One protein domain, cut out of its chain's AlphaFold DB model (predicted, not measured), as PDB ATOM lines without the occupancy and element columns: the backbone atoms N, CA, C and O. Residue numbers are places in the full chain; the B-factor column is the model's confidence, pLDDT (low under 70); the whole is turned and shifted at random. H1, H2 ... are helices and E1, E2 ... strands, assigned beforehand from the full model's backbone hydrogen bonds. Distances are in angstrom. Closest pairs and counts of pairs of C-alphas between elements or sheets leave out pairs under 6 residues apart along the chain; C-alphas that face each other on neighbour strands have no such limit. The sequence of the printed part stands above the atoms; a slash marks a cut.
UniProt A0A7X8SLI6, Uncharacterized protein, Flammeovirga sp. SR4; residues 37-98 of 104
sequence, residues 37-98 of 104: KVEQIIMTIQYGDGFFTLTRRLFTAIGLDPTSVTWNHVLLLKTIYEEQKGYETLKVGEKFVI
ATOM      1  N   LYS A  37     193.916 276.628 135.252       61.50
ATOM      2  CA  LYS A  37     192.625 275.956 135.057       61.50
ATOM      3  C   LYS A  37     192.243 275.237 136.348       61.50
ATOM      4  O   LYS A  37     192.890 274.264 136.719       61.50
ATOM      5  N   VAL A  38     191.192 275.712 137.009       71.56
ATOM      6  CA  VAL A  38     190.599 275.051 138.177       71.56
ATOM      7  C   VAL A  38     189.445 274.175 137.692       71.56
ATOM      8  O   VAL A  38     188.403 274.689 137.289       71.56
ATOM      9  N   GLU A  39     189.637 272.856 137.691       86.44
ATOM     10  CA  GLU A  39     188.582 271.889 137.361       86.44
ATOM     11  C   GLU A  39     187.849 271.467 138.640       86.44
ATOM     12  O   GLU A  39     188.465 270.980 139.590       86.44
ATOM     13  N   GLN A  40     186.529 271.666 138.662       90.25
ATOM     14  CA  GLN A  40     185.661 271.325 139.789       90.25
ATOM     15  C   GLN A  40     184.823 270.089 139.477       90.25
ATOM     16  O   GLN A  40     184.315 269.930 138.366       90.25
ATOM     17  N   ILE A  41     184.634 269.240 140.480       93.00
ATOM     18  CA  ILE A  41     183.851 268.010 140.394       93.00
ATOM     19  C   ILE A  41     182.729 268.109 141.411       93.00
ATOM     20  O   ILE A  41     182.970 268.297 142.600       93.00
ATOM     21  N   ILE A  42     181.492 267.972 140.944       95.44
ATOM     22  CA  ILE A  42     180.317 267.954 141.812       95.44
ATOM     23  C   ILE A  42     179.939 266.499 142.051       95.44
ATOM     24  O   ILE A  42     179.432 265.821 141.154       95.44
ATOM     25  N   MET A  43     180.164 266.018 143.267       95.56
ATOM     26  CA  MET A  43     179.797 264.665 143.658       95.56
ATOM     27  C   MET A  43     178.443 264.650 144.352       95.56
ATOM     28  O   MET A  43     178.194 265.454 145.240       95.56
ATOM     29  N   THR A  44     177.576 263.720 143.945       97.25
ATOM     30  CA  THR A  44     176.291 263.442 144.605       97.25
ATOM     31  C   THR A  44     176.396 262.139 145.392       97.25
ATOM     32  O   THR A  44     176.840 261.126 144.833       97.25
ATOM     33  N   ILE A  45     175.971 262.164 146.656       97.38
ATOM     34  CA  ILE A  45     175.925 261.000 147.546       97.38
ATOM     35  C   ILE A  45     174.763 260.097 147.127       97.38
ATOM     36  O   ILE A  45     173.610 260.525 147.048       97.38
ATOM     37  N   GLN A  46     175.076 258.840 146.856       96.56
ATOM     38  CA  GLN A  46     174.164 257.778 146.460       96.56
ATOM     39  C   GLN A  46     173.892 256.839 147.641       96.56
ATOM     40  O   GLN A  46     174.599 256.830 148.649       96.56
ATOM     41  N   TYR A  47     172.837 256.038 147.522       96.12
ATOM     42  CA  TYR A  47     172.526 255.022 148.519       96.12
ATOM     43  C   TYR A  47     173.654 253.980 148.604       96.12
ATOM     44  O   TYR A  47     174.099 253.468 147.580       96.12
ATOM     45  N   GLY A  48     174.101 253.663 149.823       93.31
ATOM     46  CA  GLY A  48     175.205 252.723 150.064       93.31
ATOM     47  C   GLY A  48     176.608 253.330 149.945       93.31
ATOM     48  O   GLY A  48     177.595 252.612 150.116       93.31
ATOM     49  N   ASP A  49     176.725 254.635 149.688       95.88
ATOM     50  CA  ASP A  49     178.022 255.305 149.697       95.88
ATOM     51  C   ASP A  49     178.600 255.396 151.117       95.88
ATOM     52  O   ASP A  49     177.981 255.922 152.041       95.88
ATOM     53  N   GLY A  50     179.847 254.948 151.254       96.94
ATOM     54  CA  GLY A  50     180.760 255.381 152.308       96.94
ATOM     55  C   GLY A  50     181.869 256.255 151.720       96.94
ATOM     56  O   GLY A  50     182.071 256.273 150.503       96.94
ATOM     57  N   PHE A  51     182.651 256.931 152.569       97.38
ATOM     58  CA  PHE A  51     183.761 257.778 152.107       97.38
ATOM     59  C   PHE A  51     184.775 257.022 151.238       97.38
ATOM     60  O   PHE A  51     185.289 257.577 150.269       97.38
ATOM     61  N   PHE A  52     185.010 255.736 151.507       97.31
ATOM     62  CA  PHE A  52     185.892 254.913 150.677       97.31
ATOM     63  C   PHE A  52     185.339 254.735 149.254       97.31
ATOM     64  O   PHE A  52     186.046 254.950 148.270       97.31
ATOM     65  N   THR A  53     184.055 254.389 149.133       97.12
ATOM     66  CA  THR A  53     183.366 254.220 147.845       97.12
ATOM     67  C   THR A  53     183.314 255.532 147.067       97.12
ATOM     68  O   THR A  53     183.589 255.548 145.867       97.12
ATOM     69  N   LEU A  54     183.041 256.645 147.756       97.25
ATOM     70  CA  LEU A  54     183.070 257.985 147.170       97.25
ATOM     71  C   LEU A  54     184.465 258.337 146.643       97.25
ATOM     72  O   LEU A  54     184.582 258.799 145.513       97.25
ATOM     73  N   THR A  55     185.521 258.050 147.406       97.62
ATOM     74  CA  THR A  55     186.906 258.328 146.985       97.62
ATOM     75  C   THR A  55     187.298 257.499 145.761       97.62
ATOM     76  O   THR A  55     187.917 258.014 144.834       97.62
ATOM     77  N   ARG A  56     186.872 256.232 145.687       97.44
ATOM     78  CA  ARG A  56     187.070 255.402 144.485       97.44
ATOM     79  C   ARG A  56     186.357 255.976 143.265       97.44
ATOM     80  O   ARG A  56     186.951 256.058 142.196       97.44
ATOM     81  N   ARG A  57     185.101 256.401 143.427       96.88
ATOM     82  CA  ARG A  57     184.329 257.049 142.356       96.88
ATOM     83  C   ARG A  57     184.969 258.359 141.909       96.88
ATOM     84  O   ARG A  57     184.994 258.620 140.710       96.88
ATOM     85  N   LEU A  58     185.507 259.144 142.846       96.44
ATOM     86  CA  LEU A  58     186.289 260.336 142.533       96.44
ATOM     87  C   LEU A  58     187.492 259.971 141.664       96.44
ATOM     88  O   LEU A  58     187.631 260.544 140.592       96.44
ATOM     89  N   PHE A  59     188.301 258.991 142.079       97.31
ATOM     90  CA  PHE A  59     189.459 258.520 141.312       97.31
ATOM     91  C   PHE A  59     189.084 258.093 139.895       97.31
ATOM     92  O   PHE A  59     189.687 258.580 138.940       97.31
ATOM     93  N   THR A  60     188.012 257.318 139.732       96.06
ATOM     94  CA  THR A  60     187.481 256.993 138.402       96.06
ATOM     95  C   THR A  60     187.092 258.245 137.607       96.06
ATOM     96  O   THR A  60     187.425 258.342 136.428       96.06
ATOM     97  N   ALA A  61     186.425 259.220 138.232       93.38
ATOM     98  CA  ALA A  61     185.991 260.450 137.569       93.38
ATOM     99  C   ALA A  61     187.158 261.359 137.137       93.38
ATOM    100  O   ALA A  61     187.027 262.081 136.149       93.38
ATOM    101  N   ILE A  62     188.293 261.316 137.841       94.00
ATOM    102  CA  ILE A  62     189.492 262.109 137.513       94.00
ATOM    103  C   ILE A  62     190.526 261.353 136.677       94.00
ATOM    104  O   ILE A  62     191.563 261.926 136.349       94.00
ATOM    105  N   GLY A  63     190.234 260.108 136.293       94.19
ATOM    106  CA  GLY A  63     191.120 259.279 135.474       94.19
ATOM    107  C   GLY A  63     192.284 258.645 136.240       94.19
ATOM    108  O   GLY A  63     193.268 258.254 135.617       94.19
ATOM    109  N   LEU A  64     192.189 258.546 137.567       95.00
ATOM    110  CA  LEU A  64     193.127 257.805 138.411       95.00
ATOM    111  C   LEU A  64     192.624 256.379 138.674       95.00
ATOM    112  O   LEU A  64     191.435 256.078 138.562       95.00
ATOM    113  N   ASP A  65     193.541 255.490 139.054       96.69
ATOM    114  CA  ASP A  65     193.213 254.102 139.378       96.69
ATOM    115  C   ASP A  65     192.434 254.022 140.709       96.69
ATOM    116  O   ASP A  65     193.006 254.313 141.764       96.69
ATOM    117  N   PRO A  66     191.160 253.581 140.724       96.69
ATOM    118  CA  PRO A  66     190.364 253.475 141.948       96.69
ATOM    119  C   PRO A  66     190.909 252.444 142.953       96.69
ATOM    120  O   PRO A  66     190.507 252.455 144.120       96.69
ATOM    121  N   THR A  67     191.806 251.543 142.549       96.81
ATOM    122  CA  THR A  67     192.445 250.595 143.475       96.81
ATOM    123  C   THR A  67     193.590 251.222 144.274       96.81
ATOM    124  O   THR A  67     193.898 250.745 145.364       96.81
ATOM    125  N   SER A  68     194.128 252.355 143.808       96.56
ATOM    126  CA  SER A  68     195.203 253.115 144.465       96.56
ATOM    127  C   SER A  68     194.730 254.023 145.616       96.56
ATOM    128  O   SER A  68     195.515 254.775 146.196       96.56
ATOM    129  N   VAL A  69     193.438 253.981 145.969       97.12
ATOM    130  CA  VAL A  69     192.876 254.773 147.074       97.12
ATOM    131  C   VAL A  69     193.538 254.394 148.398       97.12
ATOM    132  O   VAL A  69     193.470 253.249 148.842       97.12
ATOM    133  N   THR A  70     194.121 255.391 149.063       97.06
ATOM    134  CA  THR A  70     194.704 255.277 150.400       97.06
ATOM    135  C   THR A  70     193.796 255.924 151.443       97.06
ATOM    136  O   THR A  70     192.910 256.717 151.119       97.06
ATOM    137  N   TRP A  71     194.057 255.645 152.722       97.25
ATOM    138  CA  TRP A  71     193.368 256.304 153.834       97.25
ATOM    139  C   TRP A  71     193.530 257.824 153.840       97.25
ATOM    140  O   TRP A  71     192.598 258.517 154.232       97.25
ATOM    141  N   ASN A  72     194.658 258.350 153.355       97.69
ATOM    142  CA  ASN A  72     194.876 259.794 153.278       97.69
ATOM    143  C   ASN A  72     193.916 260.451 152.281       97.69
ATOM    144  O   ASN A  72     193.369 261.508 152.574       97.69
ATOM    145  N   HIS A  73     193.645 259.802 151.144       97.88
ATOM    146  CA  HIS A  73     192.668 260.302 150.170       97.88
ATOM    147  C   HIS A  73     191.251 260.297 150.755       97.88
ATOM    148  O   HIS A  73     190.492 261.246 150.574       97.88
ATOM    149  N   VAL A  74     190.910 259.238 151.492       97.81
ATOM    150  CA  VAL A  74     189.607 259.112 152.156       97.81
ATOM    151  C   VAL A  74     189.439 260.181 153.233       97.81
ATOM    152  O   VAL A  74     188.377 260.795 153.321       97.81
ATOM    153  N   LEU A  75     190.484 260.422 154.028       98.06
ATOM    154  CA  LEU A  75     190.487 261.453 155.058       98.06
ATOM    155  C   LEU A  75     190.351 262.848 154.444       98.06
ATOM    156  O   LEU A  75     189.504 263.610 154.891       98.06
ATOM    157  N   LEU A  76     191.106 263.147 153.384       97.75
ATOM    158  CA  LEU A  76     191.000 264.415 152.663       97.75
ATOM    159  C   LEU A  76     189.575 264.648 152.150       97.75
ATOM    160  O   LEU A  76     188.999 265.712 152.371       97.75
ATOM    161  N   LEU A  77     188.971 263.637 151.517       97.56
ATOM    162  CA  LEU A  77     187.596 263.736 151.033       97.56
ATOM    163  C   LEU A  77     186.599 263.966 152.177       97.56
ATOM    164  O   LEU A  77     185.672 264.766 152.031       97.56
ATOM    165  N   LYS A  78     186.791 263.271 153.306       97.62
ATOM    166  CA  LYS A  78     185.981 263.441 154.517       97.62
ATOM    167  C   LYS A  78     186.077 264.876 155.040       97.62
ATOM    168  O   LYS A  78     185.040 265.496 155.250       97.62
ATOM    169  N   THR A  79     187.285 265.424 155.155       97.94
ATOM    170  CA  THR A  79     187.513 266.807 155.595       97.94
ATOM    171  C   THR A  79     186.841 267.817 154.664       97.94
ATOM    172  O   THR A  79     186.099 268.670 155.137       97.94
ATOM    173  N   ILE A  80     186.996 267.673 153.343       97.38
ATOM    174  CA  ILE A  80     186.343 268.559 152.361       97.38
ATOM    175  C   ILE A  80     184.816 268.531 152.521       97.38
ATOM    176  O   ILE A  80     184.151 269.567 152.463       97.38
ATOM    177  N   TYR A  81     184.243 267.340 152.706       97.69
ATOM    178  CA  TYR A  81     182.808 267.193 152.922       97.69
ATOM    179  C   TYR A  81     182.359 267.872 154.223       97.69
ATOM    180  O   TYR A  81     181.395 268.641 154.210       97.69
ATOM    181  N   GLU A  82     183.065 267.627 155.324       97.50
ATOM    182  CA  GLU A  82     182.764 268.198 156.639       97.50
ATOM    183  C   GLU A  82     182.849 269.716 156.653       97.50
ATOM    184  O   GLU A  82     181.951 270.366 157.181       97.50
ATOM    185  N   GLU A  83     183.869 270.289 156.022       97.56
ATOM    186  CA  GLU A  83     184.018 271.738 155.899       97.56
ATOM    187  C   GLU A  83     182.855 272.365 155.117       97.56
ATOM    188  O   GLU A  83     182.369 273.439 155.469       97.56
ATOM    189  N   GLN A  84     182.357 271.684 154.079       97.25
ATOM    190  CA  GLN A  84     181.251 272.191 153.260       97.25
ATOM    191  C   GLN A  84     179.870 271.972 153.877       97.25
ATOM    192  O   GLN A  84     178.935 272.713 153.560       97.25
ATOM    193  N   LYS A  85     179.701 270.929 154.693       96.12
ATOM    194  CA  LYS A  85     178.398 270.545 155.257       96.12
ATOM    195  C   LYS A  85     178.218 270.924 156.717       96.12
ATOM    196  O   LYS A  85     177.084 271.130 157.144       96.12
ATOM    197  N   GLY A  86     179.305 271.032 157.469       97.12
ATOM    198  CA  GLY A  86     179.295 271.252 158.913       97.12
ATOM    199  C   GLY A  86     178.957 270.002 159.732       97.12
ATOM    200  O   GLY A  86     178.585 270.130 160.896       97.12
ATOM    201  N   TYR A  87     179.023 268.802 159.143       95.31
ATOM    202  CA  TYR A  87     178.807 267.526 159.838       95.31
ATOM    203  C   TYR A  87     179.481 266.355 159.114       95.31
ATOM    204  O   TYR A  87     179.690 266.395 157.904       95.31
ATOM    205  N   GLU A  88     179.754 265.282 159.860       93.88
ATOM    206  CA  GLU A  88     180.527 264.126 159.377       93.88
ATOM    207  C   GLU A  88     179.697 263.093 158.601       93.88
ATOM    208  O   GLU A  88     180.216 262.321 157.794       93.88
ATOM    209  N   THR A  89     178.390 263.033 158.854       95.31
ATOM    210  CA  THR A  89     177.539 261.968 158.316       95.31
ATOM    211  C   THR A  89     177.149 262.238 156.864       95.31
ATOM    212  O   THR A  89     176.586 263.286 156.542       95.31
ATOM    213  N   LEU A  90     177.372 261.258 155.987       96.44
ATOM    214  CA  LEU A  90     176.904 261.291 154.601       96.44
ATOM    215  C   LEU A  90     175.371 261.238 154.541       96.44
ATOM    216  O   LEU A  90     174.755 260.337 155.113       96.44
ATOM    217  N   LYS A  91     174.748 262.172 153.814       96.88
ATOM    218  CA  LYS A  91     173.303 262.161 153.547       96.88
ATOM    219  C   LYS A  91     173.035 261.949 152.060       96.88
ATOM    220  O   LYS A  91     173.527 262.683 151.208       96.88
ATOM    221  N   VAL A  92     172.238 260.931 151.749       96.75
ATOM    222  CA  VAL A  92     171.895 260.560 150.369       96.75
ATOM    223  C   VAL A  92     171.198 261.721 149.654       96.75
ATOM    224  O   VAL A  92     170.333 262.383 150.221       96.75
ATOM    225  N   GLY A  93     171.575 261.957 148.398       96.06
ATOM    226  CA  GLY A  93     171.064 263.043 147.561       96.06
ATOM    227  C   GLY A  93     171.816 264.363 147.722       96.06
ATOM    228  O   GLY A  93     171.704 265.232 146.853       96.06
ATOM    229  N   GLU A  94     172.622 264.520 148.775       96.38
ATOM    230  CA  GLU A  94     173.430 265.723 148.939       96.38
ATOM    231  C   GLU A  94     174.595 265.768 147.960       96.38
ATOM    232  O   GLU A  94     175.124 264.748 147.512       96.38
ATOM    233  N   LYS A  95     174.994 266.999 147.637       96.44
ATOM    234  CA  LYS A  95     176.092 267.286 146.722       96.44
ATOM    235  C   LYS A  95     177.190 268.058 147.418       96.44
ATOM    236  O   LYS A  95     176.884 268.950 148.206       96.44
ATOM    237  N   PHE A  96     178.434 267.774 147.083       95.44
ATOM    238  CA  PHE A  96     179.586 268.554 147.523       95.44
ATOM    239  C   PHE A  96     180.573 268.713 146.369       95.44
ATOM    240  O   PHE A  96     180.530 267.957 145.391       95.44
ATOM    241  N   VAL A  97     181.389 269.759 146.443       95.12
ATOM    242  CA  VAL A  97     182.286 270.167 145.360       95.12
ATOM    243  C   VAL A  97     183.713 269.801 145.730       95.12
ATOM    244  O   VAL A  97     184.123 269.973 146.870       95.12
ATOM    245  N   ILE A  98     184.477 269.297 144.775       95.12
ATOM    246  CA  ILE A  98     185.869 268.900 144.970       95.12
ATOM    247  C   ILE A  98     186.698 269.572 143.887       95.12
ATOM    248  O   ILE A  98     186.286 269.593 142.722       95.12
TER     249      ILE A  98
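What this domain is: This is residues 37 to 98 of the 104 residues of an uncharacterized protein of Flammeovirga sp. SR4 (UniProt A0A7X8SLI6). A small two-stranded sheet, E1 beside E2, stands by two helices set about perpendicular to each other, H1 near E1 and H2 near E2. The 62 printed residues hold two named strands and two named helices, in the order E1, H1, H2, E2; the sheet is antiparallel and the class mixed. The whole is compact, with a radius of gyration of the C-alphas of 11.1 A and spans of 28 by 28 by 20 A.

How they stand to each other: E1, residues 40 to 44, and E2, residues 95 to 98, are antiparallel at 151 degrees; N 41 and O 98 are 2.8 A apart, within hydrogen-bond range. The closest C-alphas of E2 and H2, residues 71 to 85, are those of Phe 96 and Tyr 81, 6.4 A apart. H1, residues 51 to 62, touches H2 with residues 51 to 55 alone, about perpendicular at 85 degrees; the C-alphas of Phe 52 and Val 74 are closest, 5.8 A. In both helices every O i to N i+4 pair is within hydrogen-bond range. E1 and H2 are apart.

Where its parts are: E1 begins at C-alpha 40 (185.661, 271.325, 139.789) and E2 ends at C-alpha 98 (185.869, 268.900, 144.970). H2 measures 20.7 A, H1 16.3 A.

The domain as a whole: The C-alphas of Lys 37 and Gly 48 are farthest apart, 32.7 A. The printed part has no cut, no link is long, and residue 37 is under pLDDT 70.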